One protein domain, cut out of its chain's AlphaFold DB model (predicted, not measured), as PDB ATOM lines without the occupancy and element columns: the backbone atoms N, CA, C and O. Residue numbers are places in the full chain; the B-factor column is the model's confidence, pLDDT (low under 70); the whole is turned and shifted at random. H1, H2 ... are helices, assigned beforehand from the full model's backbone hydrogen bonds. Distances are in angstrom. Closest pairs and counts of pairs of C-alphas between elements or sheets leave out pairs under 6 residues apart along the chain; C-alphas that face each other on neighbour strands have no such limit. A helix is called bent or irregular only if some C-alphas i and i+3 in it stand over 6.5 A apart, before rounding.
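Overview. This is residues 40 to 196 of the 197 residues of an uncharacterized protein of Corchorus olitorius (UniProt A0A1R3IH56). What shape does the backbone make? Three long helices, H5, H1 and H3, lie side by side along the length, their centres in a triangle, with H1 running opposite to the other two and touching both. H6 packs on the last residues of H3 at one end, while H4 lies toward the other end, clear of the other helices and joined to them by long links. What is it built of? The printed part has 157 residues with six named helices, H1 to H6 in chain order, and no named strand; the class is all helix. It is compact, with a radius of gyration of the C-alphas of 16.1 A and spans of 50 by 33 by 30 A, only just elongated.

Along the chain. Where is the longest helix? H5, residues 157 to 181, begins at C-alpha 157 (221.280, 259.610, 166.578) and is 36.9 A long. It is irregular: C-alphas 177 and 180 are 7.3 A apart. Where are the other helices? H1, residues 42 to 65, begins at C-alpha 42 (188.745, 244.591, 175.118) and is 34.0 A long, and H3, residues 93 to 116, is 34.3 A long. H2 is residues 69 to 72, 4.8 A, and H4 is residues 132 to 142, 15.4 A. H6, residues 184 to 191, spans 10.6 A and ends at C-alpha 191 (194.456, 257.345, 182.381).

Arrangement. What does H5 touch? H5 touches H1, the hub, at a shallow tilt of 15 degrees, opposite ways; their closest C-alphas, of Ser 42 and Tyr 181, are 6.4 A apart. What else touches H1? H3 touches it at a shallow tilt of 25 degrees, opposite ways, closest at the C-alphas of Phe 60 and Gly 103, 4.7 A. H2 touches residues 54 to 61 of H1 alone, closest at the C-alphas of Glu 58 and Ile 69, 5.9 A. Where are H6 and H4? H6 touches residues 112 to 116 of H3 alone, closest at the C-alphas of Ala 116 and Ala 189, 6.1 A. H4 touches no helix and is only just apart from H5, their closest C-alphas 8.4 A apart. What do the N and O atoms show? Every O i to N i+4 pair is within hydrogen-bond range in H1, H3 and H6, against 5 of 7 in H4 and 17 of 21 in H5; H2 is too short for such a pair.

Size, cuts and confidence. How far does it reach? The two C-alphas farthest apart, of Asn 148 and Asp 185, are 50.4 A apart. Which links are long? Those from H2 to H3, H3 to H4 and H4 to H5 are long, with 20, 15 and 14 residues, and the printed part has no cut. Where is confidence low? Residues 184 to 196 are under 70, and the mean pLDDT of the printed part is 89.9.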
ATOM      1  N   GLY A  40     188.420 242.749 167.811       85.12
ATOM      2  CA  GLY A  40     188.877 242.166 169.076       85.12
ATOM      3  C   GLY A  40     187.977 242.517 170.264       85.12
ATOM      4  O   GLY A  40     187.264 243.527 170.267       85.12
ATOM      5  N   SER A  41     187.994 241.661 171.280       87.81
ATOM      6  CA  SER A  41     187.497 241.949 172.626       87.81
ATOM      7  C   SER A  41     188.415 242.948 173.335       87.81
ATOM      8  O   SER A  41     189.588 243.081 172.998       87.81
ATOM      9  N   SER A  42     187.916 243.641 174.362       87.44
ATOM     10  CA  SER A  42     188.745 244.591 175.118       87.44
ATOM     11  C   SER A  42     189.991 243.931 175.733       87.44
ATOM     12  O   SER A  42     191.023 244.587 175.823       87.44
ATOM     13  N   ALA A  43     189.918 242.644 176.099       88.56
ATOM     14  CA  ALA A  43     191.068 241.871 176.568       88.56
ATOM     15  C   ALA A  43     192.116 241.687 175.459       88.56
ATOM     16  O   ALA A  43     193.259 242.088 175.639       88.56
ATOM     17  N   GLU A  44     191.717 241.187 174.286       90.94
ATOM     18  CA  GLU A  44     192.627 240.977 173.144       90.94
ATOM     19  C   GLU A  44     193.292 242.286 172.690       90.94
ATOM     20  O   GLU A  44     194.485 242.319 172.383       90.94
ATOM     21  N   LEU A  45     192.539 243.392 172.692       90.69
ATOM     22  CA  LEU A  45     193.075 244.705 172.331       90.69
ATOM     23  C   LEU A  45     194.138 245.188 173.331       90.69
ATOM     24  O   LEU A  45     195.133 245.789 172.915       90.69
ATOM     25  N   LEU A  46     193.950 244.919 174.628       91.25
ATOM     26  CA  LEU A  46     194.912 245.249 175.681       91.25
ATOM     27  C   LEU A  46     196.121 244.308 175.692       91.25
ATOM     28  O   LEU A  46     197.236 244.775 175.903       91.25
ATOM     29  N   GLU A  47     195.943 243.016 175.414       92.62
ATOM     30  CA  GLU A  47     197.055 242.066 175.267       92.62
ATOM     31  C   GLU A  47     197.962 242.453 174.097       92.62
ATOM     32  O   GLU A  47     199.189 242.452 174.217       92.62
ATOM     33  N   PHE A  48     197.376 242.863 172.969       92.94
ATOM     34  CA  PHE A  48     198.154 243.401 171.858       92.94
ATOM     35  C   PHE A  48     198.865 244.709 172.240       92.94
ATOM     36  O   PHE A  48     200.036 244.882 171.898       92.94
ATOM     37  N   ALA A  49     198.198 245.605 172.982       92.69
ATOM     38  CA  ALA A  49     198.824 246.825 173.497       92.69
ATOM     39  C   ALA A  49     200.047 246.491 174.366       92.69
ATOM     40  O   ALA A  49     201.125 247.038 174.163       92.69
ATOM     41  N   LEU A  50     199.906 245.531 175.279       94.81
ATOM     42  CA  LEU A  50     200.975 245.070 176.159       94.81
ATOM     43  C   LEU A  50     202.163 244.485 175.375       94.81
ATOM     44  O   LEU A  50     203.310 244.846 175.634       94.81
ATOM     45  N   ASN A  51     201.902 243.654 174.360       95.25
ATOM     46  CA  ASN A  51     202.938 243.143 173.450       95.25
ATOM     47  C   ASN A  51     203.690 244.266 172.723       95.25
ATOM     48  O   ASN A  51     204.903 244.188 172.492       95.25
ATOM     49  N   MET A  52     202.970 245.330 172.378       94.69
ATOM     50  CA  MET A  52     203.559 246.510 171.775       94.69
ATOM     51  C   MET A  52     204.449 247.279 172.760       94.69
ATOM     52  O   MET A  52     205.558 247.668 172.391       94.69
ATOM     53  N   GLU A  53     204.020 247.436 174.013       96.00
ATOM     54  CA  GLU A  53     204.833 248.076 175.050       96.00
ATOM     55  C   GLU A  53     206.110 247.287 175.358       96.00
ATOM     56  O   GLU A  53     207.166 247.899 175.505       96.00
ATOM     57  N   TYR A  54     206.078 245.947 175.360       97.25
ATOM     58  CA  TYR A  54     207.314 245.156 175.462       97.25
ATOM     59  C   TYR A  54     208.291 245.483 174.331       97.25
ATOM     60  O   TYR A  54     209.482 245.658 174.574       97.25
ATOM     61  N   SER A  55     207.794 245.629 173.099       96.19
ATOM     62  CA  SER A  55     208.632 245.986 171.945       96.19
ATOM     63  C   SER A  55     209.259 247.376 172.096       96.19
ATOM     64  O   SER A  55     210.417 247.578 171.730       96.19
ATOM     65  N   ILE A  56     208.515 248.329 172.664       97.44
ATOM     66  CA  ILE A  56     208.991 249.687 172.951       97.44
ATOM     67  C   ILE A  56     210.039 249.669 174.068       97.44
ATOM     68  O   ILE A  56     211.108 250.260 173.902       97.44
ATOM     69  N   ALA A  57     209.769 248.963 175.168       97.50
ATOM     70  CA  ALA A  57     210.700 248.830 176.282       97.50
ATOM     71  C   ALA A  57     212.007 248.183 175.824       97.50
ATOM     72  O   ALA A  57     213.077 248.710 176.113       97.50
ATOM     73  N   GLU A  58     211.933 247.081 175.076       97.62
ATOM     74  CA  GLU A  58     213.103 246.420 174.498       97.62
ATOM     75  C   GLU A  58     213.893 247.378 173.605       97.62
ATOM     76  O   GLU A  58     215.094 247.546 173.790       97.62
ATOM     77  N   PHE A  59     213.230 248.083 172.684       97.75
ATOM     78  CA  PHE A  59     213.909 249.004 171.777       97.75
ATOM     79  C   PHE A  59     214.661 250.125 172.512       97.75
ATOM     80  O   PHE A  59     215.849 250.333 172.250       97.75
ATOM     81  N   PHE A  60     213.995 250.839 173.427       98.44
ATOM     82  CA  PHE A  60     214.595 251.978 174.126       98.44
ATOM     83  C   PHE A  60     215.668 251.557 175.129       98.44
ATOM     84  O   PHE A  60     216.750 252.148 175.132       98.44
ATOM     85  N   ASN A  61     215.409 250.522 175.935       98.06
ATOM     86  CA  ASN A  61     216.377 250.045 176.918       98.06
ATOM     87  C   ASN A  61     217.623 249.480 176.232       98.06
ATOM     88  O   ASN A  61     218.731 249.937 176.513       98.06
ATOM     89  N   CYS A  62     217.457 248.604 175.235       98.12
ATOM     90  CA  CYS A  62     218.591 248.071 174.487       98.12
ATOM     91  C   CYS A  62     219.399 249.185 173.824       98.12
ATOM     92  O   CYS A  62     220.617 249.204 173.959       98.12
ATOM     93  N   ALA A  63     218.745 250.148 173.168       98.31
ATOM     94  CA  ALA A  63     219.444 251.266 172.541       98.31
ATOM     95  C   ALA A  63     220.225 252.123 173.555       98.31
ATOM     96  O   ALA A  63     221.330 252.572 173.243       98.31
ATOM     97  N   ALA A  64     219.689 252.339 174.757       98.25
ATOM     98  CA  ALA A  64     220.330 253.157 175.781       98.25
ATOM     99  C   ALA A  64     221.472 252.426 176.505       98.25
ATOM    100  O   ALA A  64     222.590 252.948 176.602       98.25
ATOM    101  N   THR A  65     221.200 251.224 177.014       97.00
ATOM    102  CA  THR A  65     222.068 250.505 177.961       97.00
ATOM    103  C   THR A  65     222.734 249.278 177.345       97.00
ATOM    104  O   THR A  65     223.827 248.905 177.764       97.00
ATOM    105  N   GLY A  66     222.138 248.695 176.303       97.12
ATOM    106  CA  GLY A  66     222.496 247.373 175.787       97.12
ATOM    107  C   GLY A  66     221.804 246.224 176.522       97.12
ATOM    108  O   GLY A  66     222.111 245.068 176.243       97.12
ATOM    109  N   GLU A  67     220.877 246.529 177.431       96.81
ATOM    110  CA  GLU A  67     220.148 245.555 178.240       96.81
ATOM    111  C   GLU A  67     218.642 245.666 177.976       96.81
ATOM    112  O   GLU A  67     218.097 246.766 177.883       96.81
ATOM    113  N   GLY A  68     217.974 244.520 177.838       95.81
ATOM    114  CA  GLY A  68     216.526 244.432 177.629       95.81
ATOM    115  C   GLY A  68     215.727 244.404 178.935       95.81
ATOM    116  O   GLY A  68     216.277 244.449 180.042       95.81
ATOM    117  N   ILE A  69     214.405 244.264 178.822       96.38
ATOM    118  CA  ILE A  69     213.506 244.277 179.984       96.38
ATOM    119  C   ILE A  69     213.714 243.065 180.900       96.38
ATOM    120  O   ILE A  69     213.520 243.178 182.106       96.38
ATOM    121  N   ALA A  70     214.205 241.943 180.366       95.31
ATOM    122  CA  ALA A  70     214.525 240.750 181.151       95.31
ATOM    123  C   ALA A  70     215.602 240.993 182.227       95.31
ATOM    124  O   ALA A  70     215.664 240.249 183.201       95.31
ATOM    125  N   ILE A  71     216.435 242.028 182.068       95.94
ATOM    126  CA  ILE A  71     217.421 242.448 183.074       95.94
ATOM    127  C   ILE A  71     216.855 243.562 183.961       95.94
ATOM    128  O   ILE A  71     217.017 243.530 185.178       95.94
ATOM    129  N   ILE A  72     216.167 244.535 183.360       95.75
ATOM    130  CA  ILE A  72     215.708 245.755 184.044       95.75
ATOM    131  C   ILE A  72     214.487 245.508 184.942       95.75
ATOM    132  O   ILE A  72     214.369 246.111 186.008       95.75
ATOM    133  N   ALA A  73     213.563 244.649 184.512       96.00
ATOM    134  CA  ALA A  73     212.325 244.318 185.215       96.00
ATOM    135  C   ALA A  73     211.947 242.843 184.967       96.00
ATOM    136  O   ALA A  73     210.967 242.557 184.271       96.00
ATOM    137  N   PRO A  74     212.734 241.887 185.503       95.44
ATOM    138  CA  PRO A  74     212.543 240.455 185.260       95.44
ATOM    139  C   PRO A  74     211.181 239.931 185.737       95.44
ATOM    140  O   PRO A  74     210.690 238.929 185.222       95.44
ATOM    141  N   ASP A  75     210.549 240.606 186.697       94.62
ATOM    142  CA  ASP A  75     209.201 240.299 187.177       94.62
ATOM    143  C   ASP A  75     208.125 240.498 186.102       94.62
ATOM    144  O   ASP A  75     207.091 239.842 186.154       94.62
ATOM    145  N   LEU A  76     208.378 241.363 185.116       95.25
ATOM    146  CA  LEU A  76     207.402 241.722 184.090       95.25
ATOM    147  C   LEU A  76     207.492 240.863 182.827       95.25
ATOM    148  O   LEU A  76     206.615 240.967 181.987       95.25
ATOM    149  N   VAL A  77     208.519 240.028 182.634       94.88
ATOM    150  CA  VAL A  77     208.626 239.217 181.398       94.88
ATOM    151  C   VAL A  77     207.846 237.903 181.456       94.88
ATOM    152  O   VAL A  77     207.664 237.260 180.422       94.88
ATOM    153  N   HIS A  78     207.409 237.483 182.651       93.38
ATOM    154  CA  HIS A  78     206.605 236.278 182.907       93.38
ATOM    155  C   HIS A  78     207.099 235.015 182.168       93.38
ATOM    156  O   HIS A  78     206.318 234.247 181.609       93.38
ATOM    157  N   GLY A  79     208.421 234.800 182.149       91.62
ATOM    158  CA  GLY A  79     209.049 233.633 181.515       91.62
ATOM    159  C   GLY A  79     209.156 233.687 179.984       91.62
ATOM    160  O   GLY A  79     209.504 232.680 179.371       91.62
ATOM    161  N   GLY A  80     208.868 234.835 179.364       95.12
ATOM    162  CA  GLY A  80     209.080 235.061 177.933       95.12
ATOM    163  C   GLY A  80     210.562 235.007 177.520       95.12
ATOM    164  O   GLY A  80     211.449 235.187 178.360       95.12
ATOM    165  N   PRO A  81     210.868 234.745 176.235       95.94
ATOM    166  CA  PRO A  81     212.241 234.690 175.744       95.94
ATOM    167  C   PRO A  81     212.876 236.084 175.663       95.94
ATOM    168  O   PRO A  81     212.193 237.077 175.438       95.94
ATOM    169  N   ASN A  82     214.206 236.154 175.748       94.38
ATOM    170  CA  ASN A  82     214.946 237.397 175.513       94.38
ATOM    171  C   ASN A  82     214.749 237.907 174.080       94.38
ATOM    172  O   ASN A  82     214.645 237.113 173.140       94.38
ATOM    173  N   SER A  83     214.780 239.227 173.895       95.62
ATOM    174  CA  SER A  83     214.740 239.823 172.561       95.62
ATOM    175  C   SER A  83     215.966 239.451 171.721       95.62
ATOM    176  O   SER A  83     217.080 239.245 172.210       95.62
ATOM    177  N   ILE A  84     215.764 239.366 170.408       97.81
ATOM    178  CA  ILE A  84     216.828 239.110 169.441       97.81
ATOM    179  C   ILE A  84     217.356 240.452 168.951       97.81
ATOM    180  O   ILE A  84     216.605 241.273 168.425       97.81
ATOM    181  N   GLY A  85     218.672 240.644 169.038       95.62
ATOM    182  CA  GLY A  85     219.326 241.824 168.478       95.62
ATOM    183  C   GLY A  85     219.326 243.052 169.373       95.62
ATOM    184  O   GLY A  85     219.564 244.139 168.853       95.62
ATOM    185  N   CYS A  86     219.094 242.881 170.675       96.56
ATOM    186  CA  CYS A  86     219.360 243.909 171.674       96.56
ATOM    187  C   CYS A  86     220.793 244.435 171.507       96.56
ATOM    188  O   CYS A  86     221.760 243.673 171.574       96.56
ATOM    189  N   ALA A  87     220.925 245.728 171.220       97.00
ATOM    190  CA  ALA A  87     222.207 246.364 170.973       97.00
ATOM    191  C   ALA A  87     222.186 247.812 171.448       97.00
ATOM    192  O   ALA A  87     221.238 248.552 171.176       97.00
ATOM    193  N   ARG A  88     223.279 248.221 172.096       98.00
ATOM    194  CA  ARG A  88     223.493 249.609 172.493       98.00
ATOM    195  C   ARG A  88     223.742 250.475 171.265       98.00
ATOM    196  O   ARG A  88     224.613 250.176 170.450       98.00
ATOM    197  N   ALA A  89     222.985 251.559 171.150       98.25
ATOM    198  CA  ALA A  89     223.117 252.520 170.072       98.25
ATOM    199  C   ALA A  89     224.297 253.470 170.318       98.25
ATOM    200  O   ALA A  89     224.614 253.835 171.454       98.25
ATOM    201  N   ASN A  90     224.920 253.920 169.233       98.31
ATOM    202  CA  ASN A  90     225.938 254.961 169.281       98.31
ATOM    203  C   ASN A  90     225.273 256.343 169.391       98.31
ATOM    204  O   ASN A  90     224.990 256.994 168.388       98.31
ATOM    205  N   LEU A  91     224.968 256.756 170.618       97.94
ATOM    206  CA  LEU A  91     224.296 258.021 170.933       97.94
ATOM    207  C   LEU A  91     225.229 258.925 171.729       97.94
ATOM    208  O   LEU A  91     226.085 258.421 172.454       97.94
ATOM    209  N   ASP A  92     225.035 260.238 171.644       97.06
ATOM    210  CA  ASP A  92     225.592 261.176 172.620       97.06
ATOM    211  C   ASP A  92     224.947 260.976 174.004       97.06
ATOM    212  O   ASP A  92     223.916 260.309 174.145       97.06
ATOM    213  N   ASP A  93     225.562 261.532 175.045       97.06
ATOM    214  CA  ASP A  93     225.144 261.291 176.429       97.06
ATOM    215  C   ASP A  93     223.731 261.810 176.729       97.06
ATOM    216  O   ASP A  93     222.986 261.152 177.457       97.06
ATOM    217  N   VAL A  94     223.336 262.936 176.128       97.88
ATOM    218  CA  VAL A  94     222.009 263.531 176.332       97.88
ATOM    219  C   VAL A  94     220.943 262.661 175.679       97.88
ATOM    220  O   VAL A  94     219.987 262.255 176.340       97.88
ATOM    221  N   THR A  95     221.127 262.308 174.407       97.56
ATOM    222  CA  THR A  95     220.186 261.437 173.692       97.56
ATOM    223  C   THR A  95     220.077 260.077 174.378       97.56
ATOM    224  O   THR A  95     218.978 259.547 174.530       97.56
ATOM    225  N   ARG A  96     221.195 259.519 174.856       98.19
ATOM    226  CA  ARG A  96     221.190 258.241 175.574       98.19
ATOM    227  C   ARG A  96     220.396 258.308 176.877       98.19
ATOM    228  O   ARG A  96     219.632 257.387 177.150       98.19
ATOM    229  N   ALA A  97     220.557 259.377 177.656       98.25
ATOM    230  CA  ALA A  97     219.796 259.573 178.889       98.25
ATOM    231  C   ALA A  97     218.290 259.669 178.606       98.25
ATOM    232  O   ALA A  97     217.499 258.999 179.260       98.25
ATOM    233  N   ILE A  98     217.894 260.410 177.566       97.94
ATOM    234  CA  ILE A  98     216.488 260.504 177.138       97.94
ATOM    235  C   ILE A  98     215.936 259.130 176.727       97.94
ATOM    236  O   ILE A  98     214.819 258.773 177.097       97.94
ATOM    237  N   PHE A  99     216.712 258.335 175.986       98.31
ATOM    238  CA  PHE A  99     216.306 256.982 175.601       98.31
ATOM    239  C   PHE A  99     216.131 256.062 176.815       98.31
ATOM    240  O   PHE A  99     215.172 255.293 176.847       98.31
ATOM    241  N   ALA A 100     217.008 256.161 177.820       98.06
ATOM    242  CA  ALA A 100     216.859 255.412 179.066       98.06
ATOM    243  C   ALA A 100     215.559 255.792 179.794       98.06
ATOM    244  O   ALA A 100     214.805 254.911 180.200       98.06
ATOM    245  N   GLU A 101     215.243 257.089 179.881       98.06
ATOM    246  CA  GLU A 101     213.989 257.560 180.481       98.06
ATOM    247  C   GLU A 101     212.756 257.010 179.758       98.06
ATOM    248  O   GLU A 101     211.817 256.553 180.409       98.06
ATOM    249  N   PHE A 102     212.754 256.979 178.422       97.06
ATOM    250  CA  PHE A 102     211.663 256.342 177.682       97.06
ATOM    251  C   PHE A 102     211.571 254.841 177.966       97.06
ATOM    252  O   PHE A 102     210.475 254.344 178.219       97.06
ATOM    253  N   GLY A 103     212.703 254.138 178.020       97.44
ATOM    254  CA  GLY A 103     212.747 252.726 178.394       97.44
ATOM    255  C   GLY A 103     212.126 252.456 179.770       97.44
ATOM    256  O   GLY A 103     211.265 251.581 179.903       97.44
ATOM    257  N   PHE A 104     212.478 253.250 180.784       97.50
ATOM    258  CA  PHE A 104     211.928 253.121 182.138       97.50
ATOM    259  C   PHE A 104     210.457 253.539 182.236       97.50
ATOM    260  O   PHE A 104     209.671 252.894 182.939       97.50
ATOM    261  N   GLN A 105     210.046 254.581 181.513       96.62
ATOM    262  CA  GLN A 105     208.641 254.978 181.447       96.62
ATOM    263  C   GLN A 105     207.780 253.877 180.831       96.62
ATOM    264  O   GLN A 105     206.709 253.588 181.364       96.62
ATOM    265  N   THR A 106     208.257 253.212 179.779       96.88
ATOM    266  CA  THR A 106     207.542 252.086 179.173       96.88
ATOM    267  C   THR A 106     207.467 250.882 180.108       96.88
ATOM    268  O   THR A 106     206.398 250.294 180.250       96.88
ATOM    269  N   VAL A 107     208.534 250.563 180.849       97.19
ATOM    270  CA  VAL A 107     208.489 249.537 181.913       97.19
ATOM    271  C   VAL A 107     207.398 249.855 182.945       97.19
ATOM    272  O   VAL A 107     206.657 248.971 183.382       97.19
ATOM    273  N   ARG A 108     207.240 251.130 183.320       95.50
ATOM    274  CA  ARG A 108     206.152 251.565 184.207       95.50
ATOM    275  C   ARG A 108     204.773 251.408 183.558       95.50
ATOM    276  O   ARG A 108     203.840 251.034 184.265       95.50
ATOM    277  N   ILE A 109     204.632 251.676 182.259       93.69
ATOM    278  CA  ILE A 109     203.374 251.478 181.519       93.69
ATOM    279  C   ILE A 109     202.991 249.994 181.496       93.69
ATOM    280  O   ILE A 109     201.861 249.670 181.850       93.69
ATOM    281  N   ILE A 110     203.932 249.095 181.192       95.31
ATOM    282  CA  ILE A 110     203.735 247.633 181.243       95.31
ATOM    283  C   ILE A 110     203.195 247.221 182.616       95.31
ATOM    284  O   ILE A 110     202.149 246.582 182.721       95.31
ATOM    285  N   ARG A 111     203.859 247.673 183.688       94.50
ATOM    286  CA  ARG A 111     203.419 247.413 185.064       94.50
ATOM    287  C   ARG A 111     202.020 247.971 185.339       94.50
ATOM    288  O   ARG A 111     201.226 247.317 186.005       94.50
ATOM    289  N   ALA A 112     201.708 249.168 184.846       91.06
ATOM    290  CA  ALA A 112     200.396 249.778 185.033       91.06
ATOM    291  C   ALA A 112     199.291 248.989 184.320       91.06
ATOM    292  O   ALA A 112     198.246 248.773 184.921       91.06
ATOM    293  N   ILE A 113     199.535 248.523 183.094       89.38
ATOM    294  CA  ILE A 113     198.593 247.704 182.321       89.38
ATOM    295  C   ILE A 113     198.289 246.393 183.055       89.38
ATOM    296  O   ILE A 113     197.121 246.098 183.307       89.38
ATOM    297  N   LEU A 114     199.329 245.671 183.482       90.62
ATOM    298  CA  LEU A 114     199.199 244.404 184.212       90.62
ATOM    299  C   LEU A 114     198.513 244.559 185.581       90.62
ATOM    300  O   LEU A 114     197.815 243.656 186.027       90.62
ATOM    301  N   GLN A 115     198.697 245.696 186.261       88.00
ATOM    302  CA  GLN A 115     198.091 245.944 187.576       88.00
ATOM    303  C   GLN A 115     196.679 246.527 187.519       88.00
ATOM    304  O   GLN A 115     195.902 246.333 188.453       88.00
ATOM    305  N   ALA A 116     196.383 247.346 186.509       80.00
ATOM    306  CA  ALA A 116     195.115 248.057 186.418       80.00
ATOM    307  C   ALA A 116     194.034 247.188 185.786       80.00
ATOM    308  O   ALA A 116     192.891 247.255 186.232       80.00
ATOM    309  N   SER A 117     194.402 246.372 184.795       80.25
ATOM    310  CA  SER A 117     193.427 245.644 184.002       80.25
ATOM    311  C   SER A 117     193.037 244.308 184.611       80.25
ATOM    312  O   SER A 117     193.876 243.432 184.795       80.25
ATOM    313  N   ARG A 118     191.736 244.107 184.858       82.50
ATOM    314  CA  ARG A 118     191.198 242.785 185.231       82.50
ATOM    315  C   ARG A 118     190.924 241.896 184.019       82.50
ATOM    316  O   ARG A 118     190.581 240.726 184.186       82.50
ATOM    317  N   LEU A 119     191.012 242.461 182.816       82.25
ATOM    318  CA  LEU A 119     190.663 241.797 181.561       82.25
ATOM    319  C   LEU A 119     191.779 240.897 181.036       82.25
ATOM    320  O   LEU A 119     191.493 239.948 180.312       82.25
ATOM    321  N   ILE A 120     193.024 241.197 181.395       84.75
ATOM    322  CA  ILE A 120     194.206 240.476 180.931       84.75
ATOM    323  C   ILE A 120     194.904 239.825 182.122       84.75
ATOM    324  O   ILE A 120     194.857 240.324 183.246       84.75
ATOM    325  N   LYS A 121     195.543 238.687 181.874       83.50
ATOM    326  CA  LYS A 121     196.412 238.029 182.854       83.50
ATOM    327  C   LYS A 121     197.865 238.389 182.571       83.50
ATOM    328  O   LYS A 121     198.183 238.965 181.536       83.50
ATOM    329  N   GLU A 122     198.742 238.003 183.486       87.44
ATOM    330  CA  GLU A 122     200.174 237.948 183.216       87.44
ATOM    331  C   GLU A 122     200.421 237.058 181.990       87.44
ATOM    332  O   GLU A 122     200.182 235.847 182.030       87.44
ATOM    333  N   ILE A 123     200.846 237.674 180.886       90.38
ATOM    334  CA  ILE A 123     201.228 236.974 179.660       90.38
ATOM    335  C   ILE A 123     202.755 236.977 179.526       90.38
ATOM    336  O   ILE A 123     203.380 238.012 179.783       90.38
ATOM    337  N   PRO A 124     203.371 235.853 179.111       94.19
ATOM    338  CA  PRO A 124     204.789 235.830 178.779       94.19
ATOM    339  C   PRO A 124     205.091 236.845 177.680       94.19
ATOM    340  O   PRO A 124     204.369 236.909 176.682       94.19
ATOM    341  N   MET A 125     206.173 237.608 177.842       95.56
ATOM    342  CA  MET A 125     206.654 238.500 176.788       95.56
ATOM    343  C   MET A 125     206.835 237.705 175.481       95.56
ATOM    344  O   MET A 125     207.394 236.607 175.518       95.56
ATOM    345  N   PRO A 126     206.381 238.206 174.320       95.19
ATOM    346  CA  PRO A 126     206.569 237.509 173.055       95.19
ATOM    347  C   PRO A 126     208.025 237.598 172.583       95.19
ATOM    348  O   PRO A 126     208.795 238.461 173.003       95.19
ATOM    349  N   GLN A 127     208.404 236.738 171.635       96.38
ATOM    350  CA  GLN A 127     209.702 236.853 170.975       96.38
ATOM    351  C   GLN A 127     209.769 238.147 170.154       96.38
ATOM    352  O   GLN A 127     209.162 238.257 169.090       96.38
ATOM    353  N   ILE A 128     210.557 239.104 170.632       96.19
ATOM    354  CA  ILE A 128     210.792 240.384 169.959       96.19
ATOM    355  C   ILE A 128     212.089 240.304 169.150       96.19
ATOM    356  O   ILE A 128     213.105 239.825 169.651       96.19
ATOM    357  N   ASP A 129     212.065 240.765 167.898       96.19
ATOM    358  CA  ASP A 129     213.237 240.838 167.017       96.19
ATOM    359  C   ASP A 129     213.513 242.292 166.624       96.19
ATOM    360  O   ASP A 129     212.882 242.850 165.725       96.19
ATOM    361  N   ILE A 130     214.485 242.890 167.308       95.56
ATOM    362  CA  ILE A 130     214.933 244.273 167.119       95.56
ATOM    363  C   ILE A 130     216.309 244.339 166.454       95.56
ATOM    364  O   ILE A 130     216.958 245.381 166.449       95.56
ATOM    365  N   ARG A 131     216.771 243.251 165.820       96.69
ATOM    366  CA  ARG A 131     218.033 243.281 165.069       96.69
ATOM    367  C   ARG A 131     218.016 244.411 164.041       96.69
ATOM    368  O   ARG A 131     217.031 244.606 163.326       96.69
ATOM    369  N   ALA A 132     219.169 245.052 163.843       95.94
ATOM    370  CA  ALA A 132     219.342 246.065 162.800       95.94
ATOM    371  C   ALA A 132     218.904 245.558 161.412       95.94
ATOM    372  O   ALA A 132     218.307 246.299 160.640       95.94
ATOM    373  N   VAL A 133     219.137 244.272 161.110       95.19
ATOM    374  CA  VAL A 133     218.706 243.638 159.853       95.19
ATOM    375  C   VAL A 133     217.183 243.586 159.699       95.19
ATOM    376  O   VAL A 133     216.689 243.746 158.583       95.19
ATOM    377  N   THR A 134     216.459 243.372 160.798       94.06
ATOM    378  CA  THR A 134     214.998 243.263 160.843       94.06
ATOM    379  C   THR A 134     214.386 244.644 160.683       94.06
ATOM    380  O   THR A 134     213.599 244.861 159.764       94.06
ATOM    381  N   LEU A 135     214.848 245.616 161.473       92.56
ATOM    382  CA  LEU A 135     214.374 247.000 161.406       92.56
ATOM    383  C   LEU A 135     214.749 247.687 160.082       92.56
ATOM    384  O   LEU A 135     213.966 248.461 159.536       92.56
ATOM    385  N   ARG A 136     215.883 247.322 159.470       94.25
ATOM    386  CA  ARG A 136     216.242 247.757 158.111       94.25
ATOM    387  C   ARG A 136     215.211 247.350 157.062       94.25
ATOM    388  O   ARG A 136     215.046 248.083 156.094       94.25
ATOM    389  N   ARG A 137     214.517 246.213 157.205       92.31
ATOM    390  CA  ARG A 137     213.504 245.788 156.215       92.31
ATOM    391  C   ARG A 137     212.341 246.770 156.143       92.31
ATOM    392  O   ARG A 137     211.864 247.036 155.047       92.31
ATOM    393  N   LEU A 138     211.941 247.336 157.283       87.44
ATOM    394  CA  LEU A 138     210.915 248.376 157.343       87.44
ATOM    395  C   LEU A 138     211.355 249.621 156.566       87.44
ATOM    396  O   LEU A 138     210.613 250.126 155.730       87.44
ATOM    397  N   VAL A 139     212.596 250.059 156.789       89.88
ATOM    398  CA  VAL A 139     213.177 251.205 156.080       89.88
ATOM    399  C   VAL A 139     213.296 250.922 154.584       89.88
ATOM    400  O   VAL A 139     212.813 251.703 153.776       89.88
ATOM    401  N   ASN A 140     213.850 249.777 154.191       92.81
ATOM    402  CA  ASN A 140     213.951 249.403 152.782       92.81
ATOM    403  C   ASN A 140     212.574 249.353 152.103       92.81
ATOM    404  O   ASN A 140     212.439 249.792 150.966       92.81
ATOM    405  N   GLY A 141     211.548 248.855 152.802       90.50
ATOM    406  CA  GLY A 141     210.166 248.873 152.325       90.50
ATOM    407  C   GLY A 141     209.645 250.294 152.096       90.50
ATOM    408  O   GLY A 141     209.063 250.562 151.049       90.50
ATOM    409  N   ALA A 142     209.921 251.217 153.020       87.88
ATOM    410  CA  ALA A 142     209.535 252.623 152.891       87.88
ATOM    411  C   ALA A 142     210.240 253.343 151.725       87.88
ATOM    412  O   ALA A 142     209.641 254.199 151.082       87.88
ATOM    413  N   PHE A 143     211.491 252.980 151.427       89.69
ATOM    414  CA  PHE A 143     212.270 253.553 150.320       89.69
ATOM    415  C   PHE A 143     212.156 252.764 149.002       89.69
ATOM    416  O   PHE A 143     212.780 253.139 148.011       89.69
ATOM    417  N   GLY A 144     211.377 251.679 148.967       92.81
ATOM    418  CA  GLY A 144     211.190 250.849 147.773       92.81
ATOM    419  C   GLY A 144     212.437 250.073 147.329       92.81
ATOM    420  O   GLY A 144     212.514 249.648 146.177       92.81
ATOM    421  N   GLY A 145     213.427 249.882 148.206       93.56
ATOM    422  CA  GLY A 145     214.680 249.222 147.849       93.56
ATOM    423  C   GLY A 145     215.711 249.162 148.974       93.56
ATOM    424  O   GLY A 145     215.549 249.745 150.043       93.56
ATOM    425  N   ASN A 146     216.799 248.428 148.731       95.06
ATOM    426  CA  ASN A 146     217.925 248.367 149.661       95.06
ATOM    427  C   ASN A 146     218.729 249.673 149.614       95.06
ATOM    428  O   ASN A 146     219.164 250.087 148.541       95.06
ATOM    429  N   LEU A 147     218.985 250.278 150.776       92.62
ATOM    430  CA  LEU A 147     219.877 251.436 150.878       92.62
ATOM    431  C   LEU A 147     221.357 251.022 150.781       92.62
ATOM    432  O   LEU A 147     221.735 249.933 151.226       92.62
ATOM    433  N   ASN A 148     222.193 251.908 150.230       93.81
ATOM    434  CA  ASN A 148     223.649 251.771 150.189       93.81
ATOM    435  C   ASN A 148     224.318 253.045 150.760       93.81
ATOM    436  O   ASN A 148     224.210 254.093 150.123       93.81
ATOM    437  N   PRO A 149     224.991 252.990 151.927       93.25
ATOM    438  CA  PRO A 149     225.200 251.810 152.766       93.25
ATOM    439  C   PRO A 149     223.892 251.303 153.408       93.25
ATOM    440  O   PRO A 149     222.918 252.054 153.497       93.25
ATOM    441  N   PRO A 150     223.838 250.039 153.870       95.06
ATOM    442  CA  PRO A 150     222.625 249.508 154.474       95.06
ATOM    443  C   PRO A 150     222.235 250.267 155.741       95.06
ATOM    444  O   PRO A 150     223.080 250.533 156.596       95.06
ATOM    445  N   PHE A 151     220.940 250.550 155.896       95.25
ATOM    446  CA  PHE A 151     220.438 251.206 157.100       95.25
ATOM    447  C   PHE A 151     220.756 250.382 158.350       95.25
ATOM    448  O   PHE A 151     220.479 249.182 158.407       95.25
ATOM    449  N   ASN A 152     221.305 251.046 159.362       96.62
ATOM    450  CA  ASN A 152     221.518 250.483 160.685       96.62
ATOM    451  C   ASN A 152     220.917 251.432 161.718       96.62
ATOM    452  O   ASN A 152     221.424 252.537 161.918       96.62
ATOM    453  N   VAL A 153     219.853 250.976 162.373       96.94
ATOM    454  CA  VAL A 153     219.109 251.751 163.369       96.94
ATOM    455  C   VAL A 153     219.974 252.181 164.558       96.94
ATOM    456  O   VAL A 153     219.767 253.261 165.088       96.94
ATOM    457  N   TYR A 154     220.990 251.398 164.932       97.94
ATOM    458  CA  TYR A 154     221.836 251.648 166.106       97.94
ATOM    459  C   TYR A 154     223.092 252.485 165.801       97.94
ATOM    460  O   TYR A 154     223.905 252.727 166.691       97.94
ATOM    461  N   ALA A 155     223.288 252.907 164.546       97.50
ATOM    462  CA  ALA A 155     224.557 253.485 164.097       97.50
ATOM    463  C   ALA A 155     224.842 254.898 164.624       97.50
ATOM    464  O   ALA A 155     226.011 255.249 164.796       97.50
ATOM    465  N   ASN A 156     223.805 255.720 164.797       96.12
ATOM    466  CA  ASN A 156     223.902 257.097 165.279       96.12
ATOM    467  C   ASN A 156     222.510 257.667 165.616       96.12
ATOM    468  O   ASN A 156     221.482 257.082 165.262       96.12
ATOM    469  N   THR A 157     222.493 258.851 166.233       96.19
ATOM    470  CA  THR A 157     221.280 259.610 166.578       96.19
ATOM    471  C   THR A 157     220.351 259.846 165.375       96.19
ATOM    472  O   THR A 157     219.143 259.637 165.487       96.19
ATOM    473  N   ASN A 158     220.888 260.193 164.200       94.44
ATOM    474  CA  ASN A 158     220.078 260.470 163.002       94.44
ATOM    475  C   ASN A 158     219.331 259.233 162.491       94.44
ATOM    476  O   ASN A 158     218.222 259.350 161.977       94.44
ATOM    477  N   ASN A 159     219.921 258.048 162.640       94.88
ATOM    478  CA  ASN A 159     219.295 256.800 162.218       94.88
ATOM    479  C   ASN A 159     218.231 256.337 163.221       94.88
ATOM    480  O   ASN A 159     217.163 255.862 162.822       94.88
ATOM    481  N   ILE A 160     218.505 256.457 164.521       95.94
ATOM    482  CA  ILE A 160     217.608 255.898 165.534       95.94
ATOM    483  C   ILE A 160     216.378 256.770 165.783       95.94
ATOM    484  O   ILE A 160     215.298 256.229 166.017       95.94
ATOM    485  N   LEU A 161     216.508 258.102 165.710       95.06
ATOM    486  CA  LEU A 161     215.424 259.017 166.078       95.06
ATOM    487  C   LEU A 161     214.160 258.809 165.229       95.06
ATOM    488  O   LEU A 161     213.107 258.574 165.823       95.06
ATOM    489  N   PRO A 162     214.217 258.760 163.883       91.06
ATOM    490  CA  PRO A 162     213.032 258.472 163.074       91.06
ATOM    491  C   PRO A 162     212.390 257.124 163.424       91.06
ATOM    492  O   PRO A 162     211.166 257.005 163.446       91.06
ATOM    493  N   SER A 163     213.212 256.122 163.754       90.94
ATOM    494  CA  SER A 163     212.742 254.792 164.153       90.94
ATOM    495  C   SER A 163     212.014 254.838 165.502       90.94
ATOM    496  O   SER A 163     210.936 254.261 165.630       90.94
ATOM    497  N   SER A 164     212.545 255.583 166.480       93.69
ATOM    498  CA  SER A 164     211.882 255.799 167.775       93.69
ATOM    499  C   SER A 164     210.553 256.540 167.628       93.69
ATOM    500  O   SER A 164     209.548 256.125 168.205       93.69
ATOM    501  N   THR A 165     210.506 257.588 166.800       91.69
ATOM    502  CA  THR A 165     209.280 258.352 166.553       91.69
ATOM    503  C   THR A 165     208.222 257.485 165.887       91.69
ATOM    504  O   THR A 165     207.060 257.543 166.278       91.69
ATOM    505  N   LEU A 166     208.608 256.653 164.916       89.44
ATOM    506  CA  LEU A 166     207.689 255.726 164.263       89.44
ATOM    507  C   LEU A 166     207.108 254.712 165.255       89.44
ATOM    508  O   LEU A 166     205.894 254.512 165.272       89.44
ATOM    509  N   LEU A 167     207.952 254.113 166.098       89.88
ATOM    510  CA  LEU A 167     207.531 253.101 167.067       89.88
ATOM    511  C   LEU A 167     206.540 253.674 168.093       89.88
ATOM    512  O   LEU A 167     205.462 253.113 168.297       89.88
ATOM    513  N   VAL A 168     206.858 254.837 168.671       90.75
ATOM    514  CA  VAL A 168     205.981 255.527 169.634       90.75
ATOM    515  C   VAL A 168     204.702 256.032 168.959       90.75
ATOM    516  O   VAL A 168     203.610 255.920 169.518       90.75
ATOM    517  N   SER A 169     204.804 256.551 167.732       90.94
ATOM    518  CA  SER A 169     203.642 256.988 166.957       90.94
ATOM    519  C   SER A 169     202.687 255.828 166.685       90.94
ATOM    520  O   SER A 169     201.479 255.987 166.850       90.94
ATOM    521  N   MET A 170     203.204 254.650 166.330       89.06
ATOM    522  CA  MET A 170     202.383 253.464 166.091       89.06
ATOM    523  C   MET A 170     201.592 253.067 167.349       89.06
ATOM    524  O   MET A 170     200.391 252.824 167.243       89.06
ATOM    525  N   ALA A 171     202.209 253.105 168.540       88.38
ATOM    526  CA  ALA A 171     201.512 252.807 169.800       88.38
ATOM    527  C   ALA A 171     200.429 253.837 170.088       88.38
ATOM    528  O   ALA A 171     199.290 253.489 170.390       88.38
ATOM    529  N   ARG A 172     200.753 255.122 169.927       88.75
ATOM    530  CA  ARG A 172     199.790 256.203 170.133       88.75
ATOM    531  C   ARG A 172     198.562 256.056 169.235       88.75
ATOM    532  O   ARG A 172     197.438 256.188 169.714       88.75
ATOM    533  N   HIS A 173     198.761 255.792 167.944       87.38
ATOM    534  CA  HIS A 173     197.653 255.588 167.009       87.38
ATOM    535  C   HIS A 173     196.836 254.346 167.365       87.38
ATOM    536  O   HIS A 173     195.610 254.388 167.271       87.38
ATOM    537  N   TYR A 174     197.492 253.281 167.828       89.44
ATOM    538  CA  TYR A 174     196.809 252.086 168.300       89.44
ATOM    539  C   TYR A 174     195.898 252.387 169.499       89.44
ATOM    540  O   TYR A 174     194.702 252.102 169.430       89.44
ATOM    541  N   TYR A 175     196.397 253.064 170.541       87.00
ATOM    542  CA  TYR A 175     195.579 253.447 171.703       87.00
ATOM    543  C   TYR A 175     194.389 254.338 171.339       87.00
ATOM    544  O   TYR A 175     193.287 254.126 171.844       87.00
ATOM    545  N   ILE A 176     194.584 255.307 170.439       85.69
ATOM    546  CA  ILE A 176     193.487 256.144 169.930       85.69
ATOM    547  C   ILE A 176     192.445 255.277 169.212       85.69
ATOM    548  O   ILE A 176     191.247 255.459 169.419       85.69
ATOM    549  N   GLY A 177     192.895 254.320 168.398       84.25
ATOM    550  CA  GLY A 177     192.026 253.423 167.641       84.25
ATOM    551  C   GLY A 177     191.211 252.466 168.510       84.25
ATOM    552  O   GLY A 177     190.070 252.169 168.163       84.25
ATOM    553  N   ILE A 178     191.761 251.999 169.635       86.12
ATOM    554  CA  ILE A 178     191.074 251.047 170.525       86.12
ATOM    555  C   ILE A 178     190.266 251.714 171.641       86.12
ATOM    556  O   ILE A 178     189.378 251.073 172.192       86.12
ATOM    557  N   SER A 179     190.547 252.978 171.972       83.31
ATOM    558  CA  SER A 179     189.913 253.695 173.088       83.31
ATOM    559  C   SER A 179     188.374 253.616 173.096       83.31
ATOM    560  O   SER A 179     187.827 253.314 174.156       83.31
ATOM    561  N   PRO A 180     187.651 253.749 171.961       80.19
ATOM    562  CA  PRO A 180     186.189 253.606 171.939       80.19
ATOM    563  C   PRO A 180     185.668 252.183 172.213       80.19
ATOM    564  O   PRO A 180     184.457 251.986 172.324       80.19
ATOM    565  N   TYR A 181     186.553 251.183 172.252       77.75
ATOM    566  CA  TYR A 181     186.227 249.754 172.321       77.75
ATOM    567  C   TYR A 181     186.733 249.072 173.603       77.75
ATOM    568  O   TYR A 181     186.478 247.881 173.806       77.75
ATOM    569  N   ILE A 182     187.436 249.798 174.476       77.81
ATOM    570  CA  ILE A 182     187.810 249.330 175.816       77.81
ATOM    571  C   ILE A 182     186.703 249.734 176.803       77.81
ATOM    572  O   ILE A 182     186.138 250.821 176.704       77.81
ATOM    573  N   VAL A 183     186.364 248.850 177.745       70.44
ATOM    574  CA  VAL A 183     185.352 249.109 178.785       70.44
ATOM    575  C   VAL A 183     185.797 250.269 179.694       70.44
ATOM    576  O   VAL A 183     186.951 250.315 180.116       70.44
ATOM    577  N   GLY A 184     184.877 251.196 179.990       60.22
ATOM    578  CA  GLY A 184     185.157 252.509 180.597       60.22
ATOM    579  C   GLY A 184     186.010 252.492 181.871       60.22
ATOM    580  O   GLY A 184     187.025 253.181 181.911       60.22
ATOM    581  N   ASP A 185     185.663 251.665 182.862       60.53
ATOM    582  CA  ASP A 185     186.366 251.617 184.159       60.53
ATOM    583  C   ASP A 185     187.862 251.267 184.017       60.53
ATOM    584  O   ASP A 185     188.709 251.766 184.759       60.53
ATOM    585  N   GLU A 186     188.203 250.428 183.035       65.62
ATOM    586  CA  GLU A 186     189.576 249.980 182.777       65.62
ATOM    587  C   GLU A 186     190.409 251.075 182.102       65.62
ATOM    588  O   GLU A 186     191.570 251.310 182.445       65.62
ATOM    589  N   PHE A 187     189.805 251.800 181.161       62.16
ATOM    590  CA  PHE A 187     190.459 252.918 180.491       62.16
ATOM    591  C   PHE A 187     190.685 254.099 181.448       62.16
ATOM    592  O   PHE A 187     191.769 254.687 181.462       62.16
ATOM    593  N   GLU A 188     189.707 254.402 182.304       59.69
ATOM    594  CA  GLU A 188     189.842 255.415 183.354       59.69
ATOM    595  C   GLU A 188     190.936 255.053 184.370       59.69
ATOM    596  O   GLU A 188     191.701 255.929 184.788       59.69
ATOM    597  N   ALA A 189     191.086 253.772 184.724       62.00
ATOM    598  CA  ALA A 189     192.163 253.308 185.600       62.00
ATOM    599  C   ALA A 189     193.561 253.515 184.985       62.00
ATOM    600  O   ALA A 189     194.497 253.904 185.697       62.00
ATOM    601  N   LEU A 190     193.700 253.310 183.670       61.91
ATOM    602  CA  LEU A 190     194.947 253.546 182.933       61.91
ATOM    603  C   LEU A 190     195.266 255.047 182.803       61.91
ATOM    604  O   LEU A 190     196.412 255.453 183.008       61.91
ATOM    605  N   GLN A 191     194.268 255.894 182.529       57.44
ATOM    606  CA  GLN A 191     194.456 257.345 182.381       57.44
ATOM    607  C   GLN A 191     194.645 258.080 183.719       57.44
ATOM    608  O   GLN A 191     195.511 258.949 183.844       57.44
ATOM    609  N   GLY A 192     193.878 257.716 184.751       51.41
ATOM    610  CA  GLY A 192     193.859 258.386 186.057       51.41
ATOM    611  C   GLY A 192     195.134 258.219 186.895       51.41
ATOM    612  O   GLY A 192     195.291 258.891 187.922       51.41
ATOM    613  N   ARG A 193     196.054 257.341 186.473       50.19
ATOM    614  CA  ARG A 193     197.401 257.200 187.052       50.19
ATOM    615  C   ARG A 193     198.460 258.048 186.344       50.19
ATOM    616  O   ARG A 193     199.484 258.321 186.958       50.19
ATOM    617  N   HIS A 194     198.217 258.513 185.116       43.28
ATOM    618  CA  HIS A 194     199.148 259.396 184.403       43.28
ATOM    619  C   HIS A 194     199.133 260.836 184.951       43.28
ATOM    620  O   HIS A 194     200.136 261.530 184.881       43.28
ATOM    621  N   VAL A 195     198.018 261.265 185.556       36.03
ATOM    622  CA  VAL A 195     197.831 262.624 186.114       36.03
ATOM    623  C   VAL A 195     198.303 262.742 187.575       36.03
ATOM    624  O   VAL A 195     198.352 263.833 188.132       36.03
ATOM    625  N   ARG A 196     198.647 261.624 188.228       33.16
ATOM    626  CA  ARG A 196     198.998 261.572 189.660       33.16
ATOM    627  C   ARG A 196     200.497 261.407 189.958       33.16
ATOM    628  O   ARG A 196     200.831 261.115 191.104       33.16
TER     629      ARG A 196